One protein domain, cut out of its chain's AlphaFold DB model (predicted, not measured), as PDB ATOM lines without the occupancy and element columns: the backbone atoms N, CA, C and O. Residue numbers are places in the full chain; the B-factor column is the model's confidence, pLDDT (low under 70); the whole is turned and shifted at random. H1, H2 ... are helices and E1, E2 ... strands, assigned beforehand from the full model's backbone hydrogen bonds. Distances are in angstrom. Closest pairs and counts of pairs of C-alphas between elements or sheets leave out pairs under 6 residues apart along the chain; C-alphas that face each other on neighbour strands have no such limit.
ATOM      1  N   VAL A  19     -16.415  11.088 -28.555       91.62
ATOM      2  CA  VAL A  19     -17.716  10.523 -28.940       91.62
ATOM      3  C   VAL A  19     -18.480  11.531 -29.782       91.62
ATOM      4  O   VAL A  19     -18.629  12.682 -29.383       91.62
ATOM      5  N   GLN A  20     -18.983  11.112 -30.940       94.88
ATOM      6  CA  GLN A  20     -19.757  11.973 -31.836       94.88
ATOM      7  C   GLN A  20     -21.084  11.313 -32.201       94.88
ATOM      8  O   GLN A  20     -21.131  10.109 -32.449       94.88
ATOM      9  N   ILE A  21     -22.156  12.099 -32.260       95.12
ATOM     10  CA  ILE A  21     -23.475  11.650 -32.720       95.12
ATOM     11  C   ILE A  21     -23.812  12.393 -34.004       95.12
ATOM     12  O   ILE A  21     -23.771  13.622 -34.028       95.12
ATOM     13  N   PHE A  22     -24.186  11.651 -35.042       95.88
ATOM     14  CA  PHE A  22     -24.553  12.191 -36.346       95.88
ATOM     15  C   PHE A  22     -26.007  11.882 -36.694       95.88
ATOM     16  O   PHE A  22     -26.490  10.778 -36.442       95.88
ATOM     17  N   HIS A  23     -26.667  12.847 -37.331       95.44
ATOM     18  CA  HIS A  23     -27.991  12.741 -37.944       95.44
ATOM     19  C   HIS A  23     -27.855  13.080 -39.426       95.44
ATOM     20  O   HIS A  23     -27.465  14.193 -39.766       95.44
ATOM     21  N   ASP A  24     -28.075  12.093 -40.297       95.12
ATOM     22  CA  ASP A  24     -27.961  12.231 -41.755       95.12
ATOM     23  C   ASP A  24     -26.646  12.906 -42.214       95.12
ATOM     24  O   ASP A  24     -26.603  13.688 -43.162       95.12
ATOM     25  N   GLY A  25     -25.544  12.595 -41.519       93.31
ATOM     26  CA  GLY A  25     -24.210  13.146 -41.781       93.31
ATOM     27  C   GLY A  25     -23.909  14.489 -41.103       93.31
ATOM     28  O   GLY A  25     -22.778  14.966 -41.188       93.31
ATOM     29  N   VAL A  26     -24.870  15.083 -40.393       93.88
ATOM     30  CA  VAL A  26     -24.686  16.292 -39.579       93.88
ATOM     31  C   VAL A  26     -24.307  15.900 -38.154       93.88
ATOM     32  O   VAL A  26     -25.043  15.177 -37.488       93.88
ATOM     33  N   GLU A  27     -23.163  16.377 -37.668       94.31
ATOM     34  CA  GLU A  27     -22.743  16.163 -36.281       94.31
ATOM     35  C   GLU A  27     -23.612  16.989 -35.329       94.31
ATOM     36  O   GLU A  27     -23.604  18.215 -35.405       94.31
ATOM     37  N   LEU A  28     -24.320  16.337 -34.409       93.81
ATOM     38  CA  LEU A  28     -25.188  16.986 -33.418       93.81
ATOM     39  C   LEU A  28     -24.516  17.167 -32.067       93.81
ATOM     40  O   LEU A  28     -24.746  18.155 -31.375       93.81
ATOM     41  N   VAL A  29     -23.740  16.168 -31.666       92.75
ATOM     42  CA  VAL A  29     -23.104  16.118 -30.355       92.75
ATOM     43  C   VAL A  29     -21.673  15.686 -30.554       92.75
ATOM     44  O   VAL A  29     -21.415  14.713 -31.266       92.75
ATOM     45  N   ARG A  30     -20.771  16.372 -29.870       92.88
ATOM     46  CA  ARG A  30     -19.378  15.984 -29.722       92.88
ATOM     47  C   ARG A  30     -19.030  15.995 -28.245       92.88
ATOM     48  O   ARG A  30     -19.291  16.967 -27.550       92.88
ATOM     49  N   VAL A  31     -18.453  14.907 -27.764       90.81
ATOM     50  CA  VAL A  31     -17.915  14.801 -26.411       90.81
ATOM     51  C   VAL A  31     -16.419  14.586 -26.524       90.81
ATOM     52  O   VAL A  31     -16.003  13.629 -27.169       90.81
ATOM     53  N   VAL A  32     -15.633  15.464 -25.909       89.25
ATOM     54  CA  VAL A  32     -14.171  15.361 -25.830       89.25
ATOM     55  C   VAL A  32     -13.787  15.375 -24.363       89.25
ATOM     56  O   VAL A  32     -14.014  16.376 -23.691       89.25
ATOM     57  N   ASP A  33     -13.268  14.266 -23.841       82.38
ATOM     58  CA  ASP A  33     -12.823  14.162 -22.437       82.38
ATOM     59  C   ASP A  33     -13.870  14.611 -21.408       82.38
ATOM     60  O   ASP A  33     -13.577  15.228 -20.384       82.38
ATOM     61  N   GLY A  34     -15.136  14.298 -21.693       77.12
ATOM     62  CA  GLY A  34     -16.274  14.667 -20.851       77.12
ATOM     63  C   GLY A  34     -16.792  16.095 -21.058       77.12
ATOM     64  O   GLY A  34     -17.837  16.435 -20.502       77.12
ATOM     65  N   CYS A  35     -16.139  16.919 -21.880       83.88
ATOM     66  CA  CYS A  35     -16.687  18.192 -22.342       83.88
ATOM     67  C   CYS A  35     -17.678  17.947 -23.484       83.88
ATOM     68  O   CYS A  35     -17.324  17.327 -24.480       83.88
ATOM     69  N   ILE A  36     -18.912  18.434 -23.335       88.38
ATOM     70  CA  ILE A  36     -19.990  18.254 -24.316       88.38
ATOM     71  C   ILE A  36     -20.157  19.536 -25.131       88.38
ATOM     72  O   ILE A  36     -20.418  20.602 -24.575       88.38
ATOM     73  N   GLU A  37     -20.077  19.405 -26.448       90.50
ATOM     74  CA  GLU A  37     -20.425  20.418 -27.438       90.50
ATOM     75  C   GLU A  37     -21.704  19.972 -28.163       90.50
ATOM     76  O   GLU A  37     -21.796  18.846 -28.661       90.50
ATOM     77  N   LEU A  38     -22.713  20.846 -28.185       90.06
ATOM     78  CA  LEU A  38     -23.969  20.635 -28.903       90.06
ATOM     79  C   LEU A  38     -23.976  21.538 -30.137       90.06
ATOM     80  O   LEU A  38     -23.794  22.749 -30.012       90.06
ATOM     81  N   ASN A  39     -24.192  20.949 -31.307       87.88
ATOM     82  CA  ASN A  39     -24.279  21.659 -32.578       87.88
ATOM     83  C   ASN A  39     -25.735  22.015 -32.925       87.88
ATOM     84  O   ASN A  39     -26.660  21.802 -32.137       87.88
ATOM     85  N   GLU A  40     -25.916  22.590 -34.117       80.19
ATOM     86  CA  GLU A  40     -27.201  23.041 -34.655       80.19
ATOM     87  C   GLU A  40     -28.315  21.985 -34.516       80.19
ATOM     88  O   GLU A  40     -28.101  20.795 -34.778       80.19
ATOM     89  N   PRO A  41     -29.536  22.406 -34.146       79.00
ATOM     90  CA  PRO A  41     -30.675  21.512 -34.089       79.00
ATOM     91  C   PRO A  41     -31.064  21.052 -35.496       79.00
ATOM     92  O   PRO A  41     -31.311  21.851 -36.397       79.00
ATOM     93  N   VAL A  42     -31.202  19.742 -35.661       83.00
ATOM     94  CA  VAL A  42     -31.795  19.127 -36.853       83.00
ATOM     95  C   VAL A  42     -33.266  18.808 -36.610       83.00
ATOM     96  O   VAL A  42     -33.679  18.488 -35.494       83.00
ATOM     97  N   SER A  43     -34.079  18.900 -37.660       83.31
ATOM     98  CA  SER A  43     -35.513  18.607 -37.602       83.31
ATOM     99  C   SER A  43     -35.842  17.271 -38.260       83.31
ATOM    100  O   SER A  43     -35.327  16.972 -39.333       83.31
ATOM    101  N   GLY A  44     -36.792  16.534 -37.682       88.50
ATOM    102  CA  GLY A  44     -37.307  15.290 -38.256       88.50
ATOM    103  C   GLY A  44     -36.562  14.034 -37.797       88.50
ATOM    104  O   GLY A  44     -35.556  14.091 -37.089       88.50
ATOM    105  N   ILE A  45     -37.107  12.879 -38.179       89.12
ATOM    106  CA  ILE A  45     -36.514  11.569 -37.889       89.12
ATOM    107  C   ILE A  45     -35.410  11.317 -38.925       89.12
ATOM    108  O   ILE A  45     -35.719  11.404 -40.114       89.12
ATOM    109  N   PRO A  46     -34.168  11.010 -38.508       91.81
ATOM    110  CA  PRO A  46     -33.087  10.737 -39.452       91.81
ATOM    111  C   PRO A  46     -33.355   9.479 -40.278       91.81
ATOM    112  O   PRO A  46     -33.897   8.493 -39.762       91.81
ATOM    113  N   GLU A  47     -32.890   9.467 -41.529       96.31
ATOM    114  CA  GLU A  47     -32.725   8.207 -42.260       96.31
ATOM    115  C   GLU A  47     -31.563   7.396 -41.683       96.31
ATOM    116  O   GLU A  47     -31.653   6.169 -41.615       96.31
ATOM    117  N   ILE A  48     -30.501   8.069 -41.241       96.62
ATOM    118  CA  ILE A  48     -29.308   7.477 -40.647       96.62
ATOM    119  C   ILE A  48     -28.954   8.214 -39.352       96.62
ATOM    120  O   ILE A  48     -28.727   9.424 -39.343       96.62
ATOM    121  N   LEU A  49     -28.844   7.464 -38.257       96.62
ATOM    122  CA  LEU A  49     -28.247   7.948 -37.011       96.62
ATOM    123  C   LEU A  49     -26.983   7.143 -36.730       96.62
ATOM    124  O   LEU A  49     -27.042   5.913 -36.707       96.62
ATOM    125  N   GLU A  50     -25.867   7.812 -36.462       97.31
ATOM    126  CA  GLU A  50     -24.603   7.153 -36.129       97.31
ATOM    127  C   GLU A  50     -24.040   7.663 -34.810       97.31
ATOM    128  O   GLU A  50     -24.114   8.852 -34.504       97.31
ATOM    129  N   ILE A  51     -23.432   6.756 -34.048       96.12
ATOM    130  CA  ILE A  51     -22.578   7.100 -32.914       96.12
ATOM    131  C   ILE A  51     -21.178   6.611 -33.244       96.12
ATOM    132  O   ILE A  51     -20.966   5.432 -33.553       96.12
ATOM    133  N   HIS A  52     -20.231   7.536 -33.176       94.94
ATOM    134  CA  HIS A  52     -18.819   7.286 -33.389       94.94
ATOM    135  C   HIS A  52     -18.088   7.374 -32.056       94.94
ATOM    136  O   HIS A  52     -18.341   8.285 -31.274       94.94
ATOM    137  N   TRP A  53     -17.171   6.440 -31.827       91.56
ATOM    138  CA  TRP A  53     -16.215   6.456 -30.726       91.56
ATOM    139  C   TRP A  53     -14.819   6.408 -31.337       91.56
ATOM    140  O   TRP A  53     -14.504   5.463 -32.057       91.56
ATOM    141  N   ASP A  54     -14.013   7.448 -31.135       88.69
ATOM    142  CA  ASP A  54     -12.658   7.580 -31.689       88.69
ATOM    143  C   ASP A  54     -12.590   7.239 -33.191       88.69
ATOM    144  O   ASP A  54     -11.749   6.466 -33.652       88.69
ATOM    145  N   LYS A  55     -13.503   7.840 -33.974       88.12
ATOM    146  CA  LYS A  55     -13.660   7.665 -35.438       88.12
ATOM    147  C   LYS A  55     -14.187   6.296 -35.886       88.12
ATOM    148  O   LYS A  55     -14.268   6.038 -37.089       88.12
ATOM    149  N   ARG A  56     -14.553   5.409 -34.961       91.31
ATOM    150  CA  ARG A  56     -15.194   4.126 -35.263       91.31
ATOM    151  C   ARG A  56     -16.700   4.234 -35.071       91.31
ATOM    152  O   ARG A  56     -17.154   4.604 -33.995       91.31
ATOM    153  N   VAL A  57     -17.479   3.810 -36.065       95.56
ATOM    154  CA  VAL A  57     -18.932   3.644 -35.905       95.56
ATOM    155  C   VAL A  57     -19.196   2.490 -34.939       95.56
ATOM    156  O   VAL A  57     -18.943   1.325 -35.257       95.56
ATOM    157  N   VAL A  58     -19.703   2.815 -33.754       95.56
ATOM    158  CA  VAL A  58     -20.066   1.842 -32.710       95.56
ATOM    159  C   VAL A  58     -21.566   1.591 -32.666       95.56
ATOM    160  O   VAL A  58     -22.014   0.575 -32.137       95.56
ATOM    161  N   TYR A  59     -22.353   2.475 -33.270       97.56
ATOM    162  CA  TYR A  59     -23.786   2.302 -33.424       97.56
ATOM    163  C   TYR A  59     -24.262   2.962 -34.712       97.56
ATOM    164  O   TYR A  59     -23.814   4.059 -35.044       97.56
ATOM    165  N   ARG A  60     -25.180   2.303 -35.420       97.62
ATOM    166  CA  ARG A  60     -25.831   2.850 -36.612       97.62
ATOM    167  C   ARG A  60     -27.266   2.362 -36.697       97.62
ATOM    168  O   ARG A  60     -27.513   1.153 -36.688       97.62
ATOM    169  N   LEU A  61     -28.192   3.304 -36.813       97.81
ATOM    170  CA  LEU A  61     -29.585   3.077 -37.184       97.81
ATOM    171  C   LEU A  61     -29.780   3.484 -38.636       97.81
ATOM    172  O   LEU A  61     -29.378   4.577 -39.020       97.81
ATOM    173  N   GLU A  62     -30.471   2.649 -39.396       97.31
ATOM    174  CA  GLU A  62     -30.984   2.986 -40.720       97.31
ATOM    175  C   GLU A  62     -32.503   2.864 -40.698       97.31
ATOM    176  O   GLU A  62     -33.047   1.787 -40.447       97.31
ATOM    177  N   ARG A  63     -33.204   3.981 -40.912       93.88
ATOM    178  CA  ARG A  63     -34.674   4.064 -40.943       93.88
ATOM    179  C   ARG A  63     -35.323   3.398 -39.725       93.88
ATOM    180  O   ARG A  63     -36.303   2.665 -39.838       93.88
ATOM    181  N   GLY A  64     -34.733   3.623 -38.550       90.75
ATOM    182  CA  GLY A  64     -35.187   3.063 -37.274       90.75
ATOM    183  C   GLY A  64     -34.749   1.622 -36.988       90.75
ATOM    184  O   GLY A  64     -35.089   1.098 -35.932       90.75
ATOM    185  N   THR A  65     -33.979   0.984 -37.873       94.81
ATOM    186  CA  THR A  65     -33.463  -0.378 -37.676       94.81
ATOM    187  C   THR A  65     -31.975  -0.346 -37.323       94.81
ATOM    188  O   THR A  65     -31.191   0.202 -38.098       94.81
ATOM    189  N   PRO A  66     -31.543  -0.918 -36.182       95.19
ATOM    190  CA  PRO A  66     -30.123  -0.999 -35.856       95.19
ATOM    191  C   PRO A  66     -29.412  -1.942 -36.828       95.19
ATOM    192  O   PRO A  66     -29.754  -3.120 -36.905       95.19
ATOM    193  N   VAL A  67     -28.411  -1.433 -37.545       97.62
ATOM    194  CA  VAL A  67     -27.546  -2.230 -38.435       97.62
ATOM    195  C   VAL A  67     -26.153  -2.445 -37.839       97.62
ATOM    196  O   VAL A  67     -25.474  -3.408 -38.185       97.62
ATOM    197  N   ILE A  68     -25.742  -1.589 -36.897       96.44
ATOM    198  CA  ILE A  68     -24.535  -1.748 -36.077       96.44
ATOM    199  C   ILE A  68     -24.913  -1.475 -34.621       96.44
ATOM    200  O   ILE A  68     -25.526  -0.449 -34.326       96.44
ATOM    201  N   ASN A  69     -24.524  -2.366 -33.706       96.00
ATOM    202  CA  ASN A  69     -24.637  -2.146 -32.265       96.00
ATOM    203  C   ASN A  69     -23.471  -2.814 -31.522       96.00
ATOM    204  O   ASN A  69     -23.535  -3.981 -31.148       96.00
ATOM    205  N   LEU A  70     -22.395  -2.054 -31.347       94.19
ATOM    206  CA  LEU A  70     -21.153  -2.459 -30.690       94.19
ATOM    207  C   LEU A  70     -20.908  -1.678 -29.392       94.19
ATOM    208  O   LEU A  70     -19.837  -1.805 -28.812       94.19
ATOM    209  N   MET A  71     -21.884  -0.891 -28.926       87.50
ATOM    210  CA  MET A  71     -21.736   0.002 -27.768       87.50
ATOM    211  C   MET A  71     -21.216  -0.731 -26.527       87.50
ATOM    212  O   MET A  71     -20.268  -0.277 -25.895       87.50
ATOM    213  N   VAL A  72     -21.801  -1.891 -26.208       86.56
ATOM    214  CA  VAL A  72     -21.397  -2.699 -25.043       86.56
ATOM    215  C   VAL A  72     -19.980  -3.242 -25.216       86.56
ATOM    216  O   VAL A  72     -19.153  -3.074 -24.327       86.56
ATOM    217  N   ALA A  73     -19.678  -3.825 -26.378       83.81
ATOM    218  CA  ALA A  73     -18.352  -4.366 -26.666       83.81
ATOM    219  C   ALA A  73     -17.262  -3.281 -26.616       83.81
ATOM    220  O   ALA A  73     -16.144  -3.536 -26.173       83.81
ATOM    221  N   GLU A  74     -17.582  -2.057 -27.043       84.19
ATOM    222  CA  GLU A  74     -16.657  -0.930 -26.970       84.19
ATOM    223  C   GLU A  74     -16.436  -0.466 -25.520       84.19
ATOM    224  O   GLU A  74     -15.295  -0.260 -25.110       84.19
ATOM    225  N   MET A  75     -17.496  -0.383 -24.710       80.81
ATOM    226  CA  MET A  75     -17.379  -0.081 -23.275       80.81
ATOM    227  C   MET A  75     -16.542  -1.132 -22.526       80.81
ATOM    228  O   MET A  75     -15.696  -0.789 -21.697       80.81
ATOM    229  N   GLU A  76     -16.738  -2.416 -22.832       81.62
ATOM    230  CA  GLU A  76     -15.938  -3.516 -22.278       81.62
ATOM    231  C   GLU A  76     -14.468  -3.410 -22.696       81.62
ATOM    232  O   GLU A  76     -13.577  -3.501 -21.850       81.62
ATOM    233  N   ARG A  77     -14.196  -3.132 -23.979       80.19
ATOM    234  CA  ARG A  77     -12.831  -2.903 -24.470       80.19
ATOM    235  C   ARG A  77     -12.137  -1.809 -23.663       80.19
ATOM    236  O   ARG A  77     -10.998  -2.000 -23.253       80.19
ATOM    237  N   ILE A  78     -12.815  -0.694 -23.416       70.50
ATOM    238  CA  ILE A  78     -12.232   0.471 -22.739       70.50
ATOM    239  C   ILE A  78     -12.021   0.208 -21.247       70.50
ATOM    240  O   ILE A  78     -10.956   0.515 -20.721       70.50
ATOM    241  N   SER A  79     -12.982  -0.427 -20.575       69.00
ATOM    242  CA  SER A  79     -12.836  -0.808 -19.160       69.00
ATOM    243  C   SER A  79     -11.763  -1.877 -18.918       69.00
ATOM    244  O   SER A  79     -11.215  -1.955 -17.820       69.00
ATOM    245  N   SER A  80     -11.424  -2.675 -19.936       64.94
ATOM    246  CA  SER A  80     -10.341  -3.664 -19.861       64.94
ATOM    247  C   SER A  80      -8.933  -3.059 -19.961       64.94
ATOM    248  O   SER A  80      -7.954  -3.720 -19.604       64.94
ATOM    249  N   VAL A  81      -8.809  -1.801 -20.405       59.75
ATOM    250  CA  VAL A  81      -7.526  -1.091 -20.437       59.75
ATOM    251  C   VAL A  81      -7.216  -0.625 -19.014       59.75
ATOM    252  O   VAL A  81      -7.785   0.345 -18.522       59.75
TER     253      VAL A  81
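This is residues 19 to 81 of the 86 residues of an uncharacterized protein of Gammaproteobacteria bacterium (UniProt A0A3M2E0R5). The domain is one twisted wall of six antiparallel strands, made of two three-stranded halves side by side, E1 to E3 and E4 to E6, with a single helix, H1, that starts over E5 and sticks out past the sheet with residues 76 to 81. Residues 39 to 47 join the two halves, passing round the ends of E1 and E2. The printed part has 63 residues, with named elements in the order E1 E2 E3 E4 E5 E6 H1; across the sheet the order is E3 E2 E1 E4 E5 E6, and the class is mixed, helices and strands. It is flat, spanning 38 by 27 by 13 A, and only just compact, close to loose, with a radius of gyration of the C-alphas of 12.4 A.

E1, residues 19 to 23, and E2, residues 26 to 32, form a hairpin at 168 degrees, with N 21 and O 29 2.9 A apart. E3, residues 35 to 38, makes a hairpin with E2, where N 37 and O 30 are 2.8 A apart; E1 E2 E3 are a meander, each strand the antiparallel neighbour of the one before. E4, residues 48 to 53, is antiparallel to E1 at 171 degrees, with N 52 and O 20 2.8 A apart; E1 E2 E3 E4 are a Greek key, a meander whose first strand is the antiparallel neighbour of the fourth strand. E3 and E4 are apart. E5, residues 56 to 62, makes a hairpin with E4, where N 51 and O 59 are 2.9 A apart. E6, residues 65 to 69, makes a hairpin with E5, where N 62 and O 65 are 2.9 A apart; E4 E5 E6 are a second meander. E3 and E6 are the edge strands. H1, residues 71 to 79, is on the sheet at a height over the sheet of 11.4 A. It lies over E5 and along the strands, at 12 degrees to E5 on the local plane. The closest C-alphas of E5 and H1 are those of Val 58 and Met 71, 5.5 A apart. In H1 every O i to N i+4 pair is within hydrogen-bond range.

E1 begins at C-alpha 19, (-17.716, 10.523, -28.940), and is 13.8 A long. E2 is 17.3 A, E3 10.1 A, E4 16.5 A, E5 16.7 A and E6 10.5 A. H1 is 12.4 A and ends at C-alpha 79, (-12.836, -0.808, -19.160).

The C-alphas of Gly 44 and Val 81, the two farthest apart, are 38.4 A apart. The printed part has no cut and no long link; the link from E3 to E4, 9 residues, is short, and the others are tight. The mean pLDDT of the printed part is 89.4, and residues 79 to 81 are under 70.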